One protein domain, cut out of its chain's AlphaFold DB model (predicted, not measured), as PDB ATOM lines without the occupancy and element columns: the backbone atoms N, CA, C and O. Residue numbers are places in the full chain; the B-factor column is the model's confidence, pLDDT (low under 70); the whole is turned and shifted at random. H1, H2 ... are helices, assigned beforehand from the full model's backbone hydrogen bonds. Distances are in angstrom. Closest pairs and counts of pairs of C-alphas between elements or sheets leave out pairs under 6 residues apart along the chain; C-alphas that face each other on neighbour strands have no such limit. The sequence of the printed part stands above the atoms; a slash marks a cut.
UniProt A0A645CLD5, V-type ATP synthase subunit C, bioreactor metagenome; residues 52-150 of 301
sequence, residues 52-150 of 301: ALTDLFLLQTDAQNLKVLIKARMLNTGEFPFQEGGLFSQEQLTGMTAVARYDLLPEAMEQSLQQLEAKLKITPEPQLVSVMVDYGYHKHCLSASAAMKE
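What this domain is: This is residues 52 to 150 of the 301 residues of the protein "V-type ATP synthase subunit C" of bioreactor metagenome (UniProt A0A645CLD5). Long helices H1 and H4 run side by side in opposite directions, and H3 folds back along H4, making a small bundle of three; shorter H2 crosses H1. The printed part has 99 residues with four named helices, H1 to H4 in order, and no named strand: all helix. It is compact, radius of gyration of the C-alphas 13.2 A, and elongated, spanning 44 by 27 by 20 A.

Where its parts are: H1, residues 52 to 75, runs 34.1 A from C-alpha 52 at (124.962, 159.483, 146.251), with a kink of 37 degrees near residue 59. H4, residues 126 to 147, runs 33.2 A to C-alpha 147 at (126.278, 152.826, 138.139). H2 is residues 90 to 99 and H3 residues 107 to 120.

How they stand to each other: H1 and H4 touch at a shallow tilt of 13 degrees, opposite ways; the closest C-alphas, of Lys 67 and Ser 130, are 5.9 A apart. H3 and H4 touch as a helical hairpin at 16 degrees, C-alphas of Met 109 and Gly 136 closest at 4.0 A. H1, with residues 62 to 73 alone, touches H2 at a steep 54 degrees, C-alphas of Ile 70 and Thr 97 closest at 6.2 A. H1 and H3 are near each other; H2 is apart from H3 and H4. Every O i to N i+4 pair is within hydrogen-bond range in H2 and H3, 15 of 20 in H1 and 16 of 18 in H4.

The domain as a whole: The farthest C-alphas, of Asn 76 and Lys 149, are 44.2 A apart. The H1 to H2 link, residues 76 to 89, is long. The printed part has no cut, and no printed residue is under 70 in pLDDT.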
ATOM      1  N   ALA A  52     125.895 160.227 147.095       92.62
ATOM      2  CA  ALA A  52     124.962 159.483 146.251       92.62
ATOM      3  C   ALA A  52     124.825 158.018 146.694       92.62
ATOM      4  O   ALA A  52     123.758 157.424 146.554       92.62
ATOM      5  N   LEU A  53     125.891 157.444 147.255       93.50
ATOM      6  CA  LEU A  53     125.894 156.106 147.828       93.50
ATOM      7  C   LEU A  53     125.183 156.056 149.185       93.50
ATOM      8  O   LEU A  53     124.301 155.218 149.385       93.50
ATOM      9  N   THR A  54     125.548 156.931 150.124       94.25
ATOM     10  CA  THR A  54     124.946 156.940 151.470       94.25
ATOM     11  C   THR A  54     123.480 157.359 151.457       94.25
ATOM     12  O   THR A  54     122.689 156.865 152.261       94.25
ATOM     13  N   ASP A  55     123.095 158.200 150.503       96.31
ATOM     14  CA  ASP A  55     121.731 158.668 150.285       96.31
ATOM     15  C   ASP A  55     120.773 157.509 150.010       96.31
ATOM     16  O   ASP A  55     119.637 157.537 150.480       96.31
ATOM     17  N   LEU A  56     121.237 156.434 149.357       97.06
ATOM     18  CA  LEU A  56     120.429 155.226 149.152       97.06
ATOM     19  C   LEU A  56     119.960 154.611 150.475       97.06
ATOM     20  O   LEU A  56     118.856 154.080 150.546       97.06
ATOM     21  N   PHE A  57     120.779 154.684 151.525       96.31
ATOM     22  CA  PHE A  57     120.429 154.160 152.842       96.31
ATOM     23  C   PHE A  57     119.492 155.103 153.601       96.31
ATOM     24  O   PHE A  57     118.524 154.643 154.208       96.31
ATOM     25  N   LEU A  58     119.748 156.414 153.541       97.50
ATOM     26  CA  LEU A  58     118.925 157.431 154.205       97.50
ATOM     27  C   LEU A  58     117.517 157.520 153.590       97.50
ATOM     28  O   LEU A  58     116.531 157.637 154.322       97.50
ATOM     29  N   LEU A  59     117.404 157.348 152.267       98.00
ATOM     30  CA  LEU A  59     116.130 157.300 151.537       98.00
ATOM     31  C   LEU A  59     115.182 156.206 152.033       98.00
ATOM     32  O   LEU A  59     113.969 156.325 151.857       98.00
ATOM     33  N   GLN A  60     115.693 155.149 152.668       97.06
ATOM     34  CA  GLN A  60     114.844 154.118 153.260       97.06
ATOM     35  C   GLN A  60     113.918 154.696 154.340       97.06
ATOM     36  O   GLN A  60     112.752 154.300 154.442       97.06
ATOM     37  N   THR A  61     114.429 155.643 155.133       97.12
ATOM     38  CA  THR A  61     113.651 156.350 156.154       97.12
ATOM     39  C   THR A  61     112.565 157.200 155.498       97.12
ATOM     40  O   THR A  61     111.399 157.113 155.889       97.12
ATOM     41  N   ASP A  62     112.906 157.950 154.446       98.38
ATOM     42  CA  ASP A  62     111.933 158.768 153.712       98.38
ATOM     43  C   ASP A  62     110.838 157.908 153.073       98.38
ATOM     44  O   ASP A  62     109.657 158.232 153.174       98.38
ATOM     45  N   ALA A  63     111.202 156.766 152.482       98.31
ATOM     46  CA  ALA A  63     110.247 155.805 151.938       98.31
ATOM     47  C   ALA A  63     109.275 155.303 153.020       98.31
ATOM     48  O   ALA A  63     108.070 155.199 152.780       98.31
ATOM     49  N   GLN A  64     109.754 155.034 154.237       97.12
ATOM     50  CA  GLN A  64     108.883 154.638 155.342       97.12
ATOM     51  C   GLN A  64     107.935 155.772 155.763       97.12
ATOM     52  O   GLN A  64     106.739 155.525 155.943       97.12
ATOM     53  N   ASN A  65     108.436 157.003 155.860       97.75
ATOM     54  CA  ASN A  65     107.623 158.176 156.179       97.75
ATOM     55  C   ASN A  65     106.559 158.447 155.110       97.75
ATOM     56  O   ASN A  65     105.400 158.676 155.448       97.75
ATOM     57  N   LEU A  66     106.907 158.337 153.824       97.94
ATOM     58  CA  LEU A  66     105.966 158.491 152.711       97.94
ATOM     59  C   LEU A  66     104.806 157.498 152.811       97.94
ATOM     60  O   LEU A  66     103.653 157.893 152.645       97.94
ATOM     61  N   LYS A  67     105.066 156.227 153.155       96.94
ATOM     62  CA  LYS A  67     103.988 155.242 153.363       96.94
ATOM     63  C   LYS A  67     103.024 155.676 154.457       96.94
ATOM     64  O   LYS A  67     101.816 155.512 154.300       96.94
ATOM     65  N   VAL A  68     103.558 156.166 155.575       95.81
ATOM     66  CA  VAL A  68     102.761 156.594 156.729       95.81
ATOM     67  C   VAL A  68     101.936 157.827 156.367       95.81
ATOM     68  O   VAL A  68     100.723 157.806 156.544       95.81
ATOM     69  N   LEU A  69     102.565 158.843 155.775       96.06
ATOM     70  CA  LEU A  69     101.926 160.092 155.357       96.06
ATOM     71  C   LEU A  69     100.805 159.866 154.339       96.06
ATOM     72  O   LEU A  69      99.695 160.370 154.509       96.06
ATOM     73  N   ILE A  70     101.062 159.069 153.299       95.88
ATOM     74  CA  ILE A  70     100.068 158.783 152.258       95.88
ATOM     75  C   ILE A  70      98.880 158.019 152.855       95.88
ATOM     76  O   ILE A  70      97.733 158.370 152.581       95.88
ATOM     77  N   LYS A  71      99.127 157.019 153.713       93.81
ATOM     78  CA  LYS A  71      98.052 156.290 154.408       93.81
ATOM     79  C   LYS A  71      97.271 157.192 155.355       93.81
ATOM     80  O   LYS A  71      96.048 157.101 155.377       93.81
ATOM     81  N   ALA A  72      97.945 158.070 156.092       92.88
ATOM     82  CA  ALA A  72      97.289 159.000 157.001       92.88
ATOM     83  C   ALA A  72      96.354 159.952 156.245       92.88
ATOM     84  O   ALA A  72      95.185 160.093 156.604       92.88
ATOM     85  N   ARG A  73      96.831 160.498 155.119       91.94
ATOM     86  CA  ARG A  73      96.028 161.302 154.188       91.94
ATOM     87  C   ARG A  73      94.821 160.524 153.651       91.94
ATOM     88  O   ARG A  73      93.726 161.066 153.615       91.94
ATOM     89  N   MET A  74      94.994 159.259 153.259       90.44
ATOM     90  CA  MET A  74      93.893 158.416 152.761       90.44
ATOM     91  C   MET A  74      92.831 158.121 153.825       90.44
ATOM     92  O   MET A  74      91.645 158.059 153.512       90.44
ATOM     93  N   LEU A  75      93.256 157.902 155.069       88.25
ATOM     94  CA  LEU A  75      92.383 157.520 156.178       88.25
ATOM     95  C   LEU A  75      91.829 158.732 156.946       88.25
ATOM     96  O   LEU A  75      91.071 158.546 157.893       88.25
ATOM     97  N   ASN A  76      92.190 159.957 156.541       87.00
ATOM     98  CA  ASN A  76      91.908 161.201 157.264       87.00
ATOM     99  C   ASN A  76      92.323 161.133 158.744       87.00
ATOM    100  O   ASN A  76      91.647 161.674 159.621       87.00
ATOM    101  N   THR A  77      93.427 160.442 159.030       82.88
ATOM    102  CA  THR A  77      93.992 160.365 160.379       82.88
ATOM    103  C   THR A  77      95.014 161.479 160.572       82.88
ATOM    104  O   THR A  77      95.767 161.793 159.650       82.88
ATOM    105  N   GLY A  78      95.020 162.070 161.769       75.62
ATOM    106  CA  GLY A  78      95.955 163.122 162.167       75.62
ATOM    107  C   GLY A  78      97.347 162.587 162.504       75.62
ATOM    108  O   GLY A  78      97.878 161.762 161.768       75.62
ATOM    109  N   GLU A  79      97.919 163.089 163.604       75.44
ATOM    110  CA  GLU A  79      99.281 162.810 164.085       75.44
ATOM    111  C   GLU A  79      99.784 161.399 163.767       75.44
ATOM    112  O   GLU A  79      99.138 160.387 164.047       75.44
ATOM    113  N   PHE A  80     100.980 161.346 163.197       84.31
ATOM    114  CA  PHE A  80     101.643 160.120 162.800       84.31
ATOM    115  C   PHE A  80     103.078 160.120 163.327       84.31
ATOM    116  O   PHE A  80     103.704 161.181 163.408       84.31
ATOM    117  N   PRO A  81     103.630 158.943 163.669       85.69
ATOM    118  CA  PRO A  81     105.031 158.846 164.041       85.69
ATOM    119  C   PRO A  81     105.892 159.189 162.823       85.69
ATOM    120  O   PRO A  81     105.807 158.522 161.788       85.69
ATOM    121  N   PHE A  82     106.708 160.230 162.952       91.50
ATOM    122  CA  PHE A  82     107.702 160.601 161.955       91.50
ATOM    123  C   PHE A  82     109.049 159.986 162.323       91.50
ATOM    124  O   PHE A  82     109.469 160.056 163.477       91.50
ATOM    125  N   GLN A  83     109.704 159.365 161.345       94.75
ATOM    126  CA  GLN A  83     111.046 158.832 161.516       94.75
ATOM    127  C   GLN A  83     112.084 159.841 161.035       94.75
ATOM    128  O   GLN A  83     112.083 160.255 159.879       94.75
ATOM    129  N   GLU A  84     112.999 160.192 161.915       95.69
ATOM    130  CA  GLU A  84     114.145 161.032 161.649       95.69
ATOM    131  C   GLU A  84     115.270 160.264 160.950       95.69
ATOM    132  O   GLU A  84     115.353 159.030 160.965       95.69
ATOM    133  N   GLY A  85     116.198 161.022 160.369       94.94
ATOM    134  CA  GLY A  85     117.377 160.470 159.707       94.94
ATOM    135  C   GLY A  85     117.152 160.072 158.246       94.94
ATOM    136  O   GLY A  85     117.824 159.175 157.740       94.94
ATOM    137  N   GLY A  86     116.200 160.726 157.578       96.94
ATOM    138  CA  GLY A  86     116.046 160.704 156.124       96.94
ATOM    139  C   GLY A  86     116.830 161.816 155.411       96.94
ATOM    140  O   GLY A  86     117.585 162.595 156.013       96.94
ATOM    141  N   LEU A  87     116.655 161.907 154.097       96.94
ATOM    142  CA  LEU A  87     117.148 163.017 153.284       96.94
ATOM    143  C   LEU A  87     116.269 164.257 153.402       96.94
ATOM    144  O   LEU A  87     116.803 165.366 153.339       96.94
ATOM    145  N   PHE A  88     114.965 164.073 153.604       97.38
ATOM    146  CA  PHE A  88     113.981 165.148 153.582       97.38
ATOM    147  C   PHE A  88     113.448 165.461 154.982       97.38
ATOM    148  O   PHE A  88     113.298 164.577 155.826       97.38
ATOM    149  N   SER A  89     113.129 166.733 155.222       95.88
ATOM    150  CA  SER A  89     112.468 167.155 156.455       95.88
ATOM    151  C   SER A  89     111.006 166.698 156.496       95.88
ATOM    152  O   SER A  89     110.389 166.394 155.465       95.88
ATOM    153  N   GLN A  90     110.417 166.706 157.695       95.44
ATOM    154  CA  GLN A  90     108.995 166.418 157.870       95.44
ATOM    155  C   GLN A  90     108.119 167.367 157.043       95.44
ATOM    156  O   GLN A  90     107.156 166.919 156.417       95.44
ATOM    157  N   GLU A  91     108.460 168.655 156.987       95.94
ATOM    158  CA  GLU A  91     107.738 169.655 156.197       95.94
ATOM    159  C   GLU A  91     107.812 169.348 154.701       95.94
ATOM    160  O   GLU A  91     106.801 169.456 154.009       95.94
ATOM    161  N   GLN A  92     108.976 168.921 154.197       97.50
ATOM    162  CA  GLN A  92     109.145 168.568 152.787       97.50
ATOM    163  C   GLN A  92     108.291 167.352 152.406       97.50
ATOM    164  O   GLN A  92     107.542 167.412 151.431       97.50
ATOM    165  N   LEU A  93     108.354 166.263 153.183       97.62
ATOM    166  CA  LEU A  93     107.574 165.047 152.915       97.62
ATOM    167  C   LEU A  93     106.067 165.279 153.086       97.62
ATOM    168  O   LEU A  93     105.267 164.815 152.266       97.62
ATOM    169  N   THR A  94     105.669 166.042 154.105       95.75
ATOM    170  CA  THR A  94     104.267 166.440 154.309       95.75
ATOM    171  C   THR A  94     103.781 167.324 153.162       95.75
ATOM    172  O   THR A  94     102.687 167.112 152.650       95.75
ATOM    173  N   GLY A  95     104.602 168.268 152.696       96.19
ATOM    174  CA  GLY A  95     104.291 169.116 151.547       96.19
ATOM    175  C   GLY A  95     104.081 168.302 150.270       96.19
ATOM    176  O   GLY A  95     103.028 168.420 149.645       96.19
ATOM    177  N   MET A  96     105.033 167.427 149.924       97.06
ATOM    178  CA  MET A  96     104.948 166.549 148.746       97.06
ATOM    179  C   MET A  96     103.682 165.683 148.762       97.06
ATOM    180  O   MET A  96     102.943 165.612 147.777       97.06
ATOM    181  N   THR A  97     103.396 165.058 149.907       95.94
ATOM    182  CA  THR A  97     102.219 164.196 150.069       95.94
ATOM    183  C   THR A  97     100.914 164.986 150.110       95.94
ATOM    184  O   THR A  97      99.917 164.513 149.576       95.94
ATOM    185  N   ALA A  98     100.874 166.204 150.649       94.06
ATOM    186  CA  ALA A  98      99.654 167.013 150.673       94.06
ATOM    187  C   ALA A  98      99.170 167.387 149.262       94.06
ATOM    188  O   ALA A  98      97.972 167.323 148.988       94.06
ATOM    189  N   VAL A  99     100.093 167.727 148.354       95.56
ATOM    190  CA  VAL A  99      99.760 168.115 146.969       95.56
ATOM    191  C   VAL A  99      99.936 166.989 145.945       95.56
ATOM    192  O   VAL A  99      99.757 167.228 144.752       95.56
ATOM    193  N   ALA A 100     100.272 165.773 146.393       96.62
ATOM    194  CA  ALA A 100     100.534 164.606 145.541       96.62
ATOM    195  C   ALA A 100     101.576 164.884 144.436       96.62
ATOM    196  O   ALA A 100     101.410 164.475 143.284       96.62
ATOM    197  N   ARG A 101     102.642 165.611 144.789       97.31
ATOM    198  CA  ARG A 101     103.713 166.027 143.879       97.31
ATOM    199  C   ARG A 101     105.060 165.661 144.494       97.31
ATOM    200  O   ARG A 101     105.361 166.076 145.607       97.31
ATOM    201  N   TYR A 102     105.838 164.863 143.771       97.75
ATOM    202  CA  TYR A 102     107.004 164.152 144.302       97.75
ATOM    203  C   TYR A 102     108.289 164.460 143.520       97.75
ATOM    204  O   TYR A 102     109.195 163.637 143.474       97.75
ATOM    205  N   ASP A 103     108.368 165.644 142.912       96.38
ATOM    206  CA  ASP A 103     109.447 166.082 142.014       96.38
ATOM    207  C   ASP A 103     110.807 166.274 142.701       96.38
ATOM    208  O   ASP A 103     111.827 166.407 142.034       96.38
ATOM    209  N   LEU A 104     110.836 166.281 144.036       96.81
ATOM    210  CA  LEU A 104     112.082 166.286 144.806       96.81
ATOM    211  C   LEU A 104     112.671 164.882 144.999       96.81
ATOM    212  O   LEU A 104     113.833 164.765 145.384       96.81
ATOM    213  N   LEU A 105     111.885 163.824 144.783       98.25
ATOM    214  CA  LEU A 105     112.349 162.450 144.948       98.25
ATOM    215  C   LEU A 105     113.115 161.976 143.707       98.25
ATOM    216  O   LEU A 105     112.908 162.492 142.610       98.25
ATOM    217  N   PRO A 106     113.952 160.933 143.840       98.06
ATOM    218  CA  PRO A 106     114.547 160.292 142.678       98.06
ATOM    219  C   PRO A 106     113.495 159.799 141.680       98.06
ATOM    220  O   PRO A 106     112.449 159.277 142.074       98.06
ATOM    221  N   GLU A 107     113.819 159.871 140.386       97.88
ATOM    222  CA  GLU A 107     112.894 159.610 139.270       97.88
ATOM    223  C   GLU A 107     112.093 158.304 139.427       97.88
ATOM    224  O   GLU A 107     110.881 158.269 139.222       97.88
ATOM    225  N   ALA A 108     112.744 157.210 139.837       98.06
ATOM    226  CA  ALA A 108     112.072 155.923 140.011       98.06
ATOM    227  C   ALA A 108     111.030 155.926 141.149       98.06
ATOM    228  O   ALA A 108     110.001 155.257 141.034       98.06
ATOM    229  N   MET A 109     111.276 156.678 142.227       98.62
ATOM    230  CA  MET A 109     110.318 156.865 143.319       98.62
ATOM    231  C   MET A 109     109.183 157.793 142.893       98.62
ATOM    232  O   MET A 109     108.021 157.454 143.116       98.62
ATOM    233  N   GLU A 110     109.503 158.909 142.231       98.56
ATOM    234  CA  GLU A 110     108.512 159.846 141.695       98.56
ATOM    235  C   GLU A 110     107.527 159.130 140.762       98.56
ATOM    236  O   GLU A 110     106.318 159.177 140.988       98.56
ATOM    237  N   GLN A 111     108.031 158.403 139.758       98.38
ATOM    238  CA  GLN A 111     107.201 157.657 138.808       98.38
ATOM    239  C   GLN A 111     106.293 156.644 139.514       98.38
ATOM    240  O   GLN A 111     105.112 156.530 139.182       98.38
ATOM    241  N   SER A 112     106.829 155.912 140.497       98.25
ATOM    242  CA  SER A 112     106.054 154.923 141.249       98.25
ATOM    243  C   SER A 112     104.937 155.583 142.062       98.25
ATOM    244  O   SER A 112     103.797 155.116 142.064       98.25
ATOM    245  N   LEU A 113     105.227 156.717 142.702       98.25
ATOM    246  CA  LEU A 113     104.240 157.469 143.469       98.25
ATOM    247  C   LEU A 113     103.187 158.132 142.579       98.25
ATOM    248  O   LEU A 113     102.010 158.081 142.911       98.25
ATOM    249  N   GLN A 114     103.553 158.673 141.415       97.62
ATOM    250  CA  GLN A 114     102.576 159.189 140.448       97.62
ATOM    251  C   GLN A 114     101.605 158.090 139.983       97.62
ATOM    252  O   GLN A 114     100.395 158.315 139.899       97.62
ATOM    253  N   GLN A 115     102.112 156.878 139.730       96.62
ATOM    254  CA  GLN A 115     101.278 155.718 139.400       96.62
ATOM    255  C   GLN A 115     100.399 155.279 140.577       96.62
ATOM    256  O   GLN A 115      99.233 154.936 140.371       96.62
ATOM    257  N   LEU A 116     100.931 155.310 141.803       97.19
ATOM    258  CA  LEU A 116     100.159 155.057 143.017       97.19
ATOM    259  C   LEU A 116      98.996 156.050 143.130       97.19
ATOM    260  O   LEU A 116      97.859 155.619 143.275       97.19
ATOM    261  N   GLU A 117      99.242 157.354 142.991       96.44
ATOM    262  CA  GLU A 117      98.190 158.380 143.057       96.44
ATOM    263  C   GLU A 117      97.109 158.167 141.991       96.44
ATOM    264  O   GLU A 117      95.918 158.326 142.263       96.44
ATOM    265  N   ALA A 118      97.495 157.767 140.775       95.56
ATOM    266  CA  ALA A 118      96.541 157.426 139.723       95.56
ATOM    267  C   ALA A 118      95.669 156.215 140.100       95.56
ATOM    268  O   ALA A 118      94.457 156.251 139.893       95.56
ATOM    269  N   LYS A 119      96.258 155.168 140.696       94.31
ATOM    270  CA  LYS A 119      95.528 153.982 141.180       94.31
ATOM    271  C   LYS A 119      94.599 154.318 142.349       94.31
ATOM    272  O   LYS A 119      93.443 153.907 142.332       94.31
ATOM    273  N   LEU A 120      95.066 155.110 143.314       93.25
ATOM    274  CA  LEU A 120      94.296 155.495 144.501       93.25
ATOM    275  C   LEU A 120      93.064 156.348 144.170       93.25
ATOM    276  O   LEU A 120      92.068 156.273 144.886       93.25
ATOM    277  N   LYS A 121      93.099 157.118 143.074       91.69
ATOM    278  CA  LYS A 121      91.923 157.839 142.550       91.69
ATOM    279  C   LYS A 121      90.819 156.908 142.047       91.69
ATOM    280  O   LYS A 121      89.665 157.320 142.012       91.69
ATOM    281  N   ILE A 122      91.176 155.695 141.623       92.19
ATOM    282  CA  ILE A 122      90.232 154.686 141.126       92.19
ATOM    283  C   ILE A 122      89.748 153.822 142.292       92.19
ATOM    284  O   ILE A 122      88.544 153.713 142.512       92.19
ATOM    285  N   THR A 123      90.686 153.254 143.055       88.62
ATOM    286  CA  THR A 123      90.398 152.359 144.181       88.62
ATOM    287  C   THR A 123      91.293 152.709 145.375       88.62
ATOM    288  O   THR A 123      92.514 152.559 145.285       88.62
ATOM    289  N   PRO A 124      90.724 153.152 146.514       86.50
ATOM    290  CA  PRO A 124      91.498 153.477 147.705       86.50
ATOM    291  C   PRO A 124      91.927 152.195 148.429       86.50
ATOM    292  O   PRO A 124      91.233 151.694 149.310       86.50
ATOM    293  N   GLU A 125      93.092 151.667 148.058       88.88
ATOM    294  CA  GLU A 125      93.643 150.436 148.626       88.88
ATOM    295  C   GLU A 125      94.928 150.725 149.431       88.88
ATOM    296  O   GLU A 125      96.001 150.919 148.852       88.88
ATOM    297  N   PRO A 126      94.869 150.748 150.779       86.06
ATOM    298  CA  PRO A 126      96.025 151.087 151.618       86.06
ATOM    299  C   PRO A 126      97.228 150.146 151.460       86.06
ATOM    300  O   PRO A 126      98.357 150.522 151.784       86.06
ATOM    301  N   GLN A 127      97.001 148.919 150.989       85.75
ATOM    302  CA  GLN A 127      98.047 147.916 150.779       85.75
ATOM    303  C   GLN A 127      98.953 148.298 149.600       85.75
ATOM    304  O   GLN A 127     100.177 148.180 149.720       85.75
ATOM    305  N   LEU A 128      98.387 148.892 148.539       91.69
ATOM    306  CA  LEU A 128      99.142 149.390 147.382       91.69
ATOM    307  C   LEU A 128     100.164 150.459 147.762       91.69
ATOM    308  O   LEU A 128     101.219 150.539 147.138       91.69
ATOM    309  N   VAL A 129      99.890 151.259 148.799       95.69
ATOM    310  CA  VAL A 129     100.826 152.295 149.260       95.69
ATOM    311  C   VAL A 129     102.153 151.677 149.680       95.69
ATOM    312  O   VAL A 129     103.204 152.151 149.261       95.69
ATOM    313  N   SER A 130     102.123 150.613 150.492       94.81
ATOM    314  CA  SER A 130     103.360 149.949 150.917       94.81
ATOM    315  C   SER A 130     104.135 149.427 149.712       94.81
ATOM    316  O   SER A 130     105.318 149.728 149.582       94.81
ATOM    317  N   VAL A 131     103.450 148.697 148.828       94.62
ATOM    318  CA  VAL A 131     104.076 148.040 147.679       94.62
ATOM    319  C   VAL A 131     104.692 149.053 146.722       94.62
ATOM    320  O   VAL A 131     105.861 148.926 146.383       94.62
ATOM    321  N   MET A 132     103.939 150.068 146.293       97.50
ATOM    322  CA  MET A 132     104.410 151.013 145.275       97.50
ATOM    323  C   MET A 132     105.544 151.899 145.801       97.50
ATOM    324  O   MET A 132     106.482 152.204 145.061       97.50
ATOM    325  N   VAL A 133     105.504 152.288 147.080       98.25
ATOM    326  CA  VAL A 133     106.607 153.045 147.690       98.25
ATOM    327  C   VAL A 133     107.867 152.184 147.769       98.25
ATOM    328  O   VAL A 133     108.933 152.632 147.343       98.25
ATOM    329  N   ASP A 134     107.746 150.940 148.247       97.75
ATOM    330  CA  ASP A 134     108.877 150.008 148.297       97.75
ATOM    331  C   ASP A 134     109.419 149.711 146.896       97.75
ATOM    332  O   ASP A 134     110.628 149.748 146.685       97.75
ATOM    333  N   TYR A 135     108.543 149.496 145.914       98.31
ATOM    334  CA  TYR A 135     108.927 149.264 144.526       98.31
ATOM    335  C   TYR A 135     109.753 150.431 143.972       98.31
ATOM    336  O   TYR A 135     110.822 150.211 143.402       98.31
ATOM    337  N   GLY A 136     109.290 151.671 144.165       98.50
ATOM    338  CA  GLY A 136     109.989 152.872 143.707       98.50
ATOM    339  C   GLY A 136     111.364 153.032 144.357       98.50
ATOM    340  O   GLY A 136     112.350 153.272 143.659       98.50
ATOM    341  N   TYR A 137     111.437 152.830 145.676       98.62
ATOM    342  CA  TYR A 137     112.688 152.867 146.436       98.62
ATOM    343  C   TYR A 137     113.675 151.797 145.949       98.62
ATOM    344  O   TYR A 137     114.797 152.113 145.556       98.62
ATOM    345  N   HIS A 138     113.246 150.536 145.868       98.44
ATOM    346  CA  HIS A 138     114.098 149.441 145.407       98.44
ATOM    347  C   HIS A 138     114.546 149.615 143.954       98.44
ATOM    348  O   HIS A 138     115.708 149.355 143.639       98.44
ATOM    349  N   LYS A 139     113.666 150.104 143.073       98.38
ATOM    350  CA  LYS A 139     114.015 150.413 141.681       98.38
ATOM    351  C   LYS A 139     115.101 151.486 141.615       98.38
ATOM    352  O   LYS A 139     116.055 151.325 140.853       98.38
ATOM    353  N   HIS A 140     114.981 152.541 142.424       98.31
ATOM    354  CA  HIS A 140     116.013 153.568 142.522       98.31
ATOM    355  C   HIS A 140     117.343 152.977 143.000       98.31
ATOM    356  O   HIS A 140     118.346 153.125 142.304       98.31
ATOM    357  N   CYS A 141     117.347 152.243 144.116       98.00
ATOM    358  CA  CYS A 141     118.571 151.673 144.675       98.00
ATOM    359  C   CYS A 141     119.270 150.715 143.707       98.00
ATOM    360  O   CYS A 141     120.485 150.790 143.543       98.00
ATOM    361  N   LEU A 142     118.529 149.840 143.020       97.25
ATOM    362  CA  LEU A 142     119.109 148.925 142.030       97.25
ATOM    363  C   LEU A 142     119.704 149.674 140.831       97.25
ATOM    364  O   LEU A 142     120.795 149.331 140.381       97.25
ATOM    365  N   SER A 143     119.020 150.705 140.332       96.44
ATOM    366  CA  SER A 143     119.515 151.509 139.210       96.44
ATOM    367  C   SER A 143     120.744 152.336 139.592       96.44
ATOM    368  O   SER A 143     121.730 152.339 138.859       96.44
ATOM    369  N   ALA A 144     120.698 153.028 140.732       96.00
ATOM    370  CA  ALA A 144     121.782 153.883 141.201       96.00
ATOM    371  C   ALA A 144     123.025 153.055 141.554       96.00
ATOM    372  O   ALA A 144     124.120 153.357 141.087       96.00
ATOM    373  N   SER A 145     122.847 151.953 142.290       94.62
ATOM    374  CA  SER A 145     123.954 151.068 142.676       94.62
ATOM    375  C   SER A 145     124.633 150.382 141.490       94.62
ATOM    376  O   SER A 145     125.828 150.109 141.550       94.62
ATOM    377  N   ALA A 146     123.918 150.131 140.389       91.88
ATOM    378  CA  ALA A 146     124.509 149.558 139.181       91.88
ATOM    379  C   ALA A 146     125.499 150.504 138.477       91.88
ATOM    380  O   ALA A 146     126.373 150.027 137.754       91.88
ATOM    381  N   ALA A 147     125.371 151.818 138.684       89.81
ATOM    382  CA  ALA A 147     126.278 152.826 138.139       89.81
ATOM    383  C   ALA A 147     127.458 153.150 139.076       89.81
ATOM    384  O   ALA A 147     128.387 153.852 138.674       89.81
ATOM    385  N   MET A 148     127.430 152.657 140.319       90.00
ATOM    386  CA  MET A 148     128.459 152.926 141.322       90.00
ATOM    387  C   MET A 148     129.684 152.033 141.126       90.00
ATOM    388  O   MET A 148     129.590 150.889 140.684       90.00
ATOM    389  N   LYS A 149     130.855 152.565 141.489       85.12
ATOM    390  CA  LYS A 149     132.130 151.836 141.392       85.12
ATOM    391  C   LYS A 149     132.239 150.710 142.413       85.12
ATOM    392  O   LYS A 149     132.884 149.711 142.119       85.12
ATOM    393  N   GLU A 150     131.612 150.882 143.575       84.75
ATOM    394  CA  GLU A 150     131.687 149.960 144.706       84.75
ATOM    395  C   GLU A 150     130.755 148.753 144.503       84.75
ATOM    396  O   GLU A 150     129.534 148.885 144.658       84.75
TER     397      GLU A 150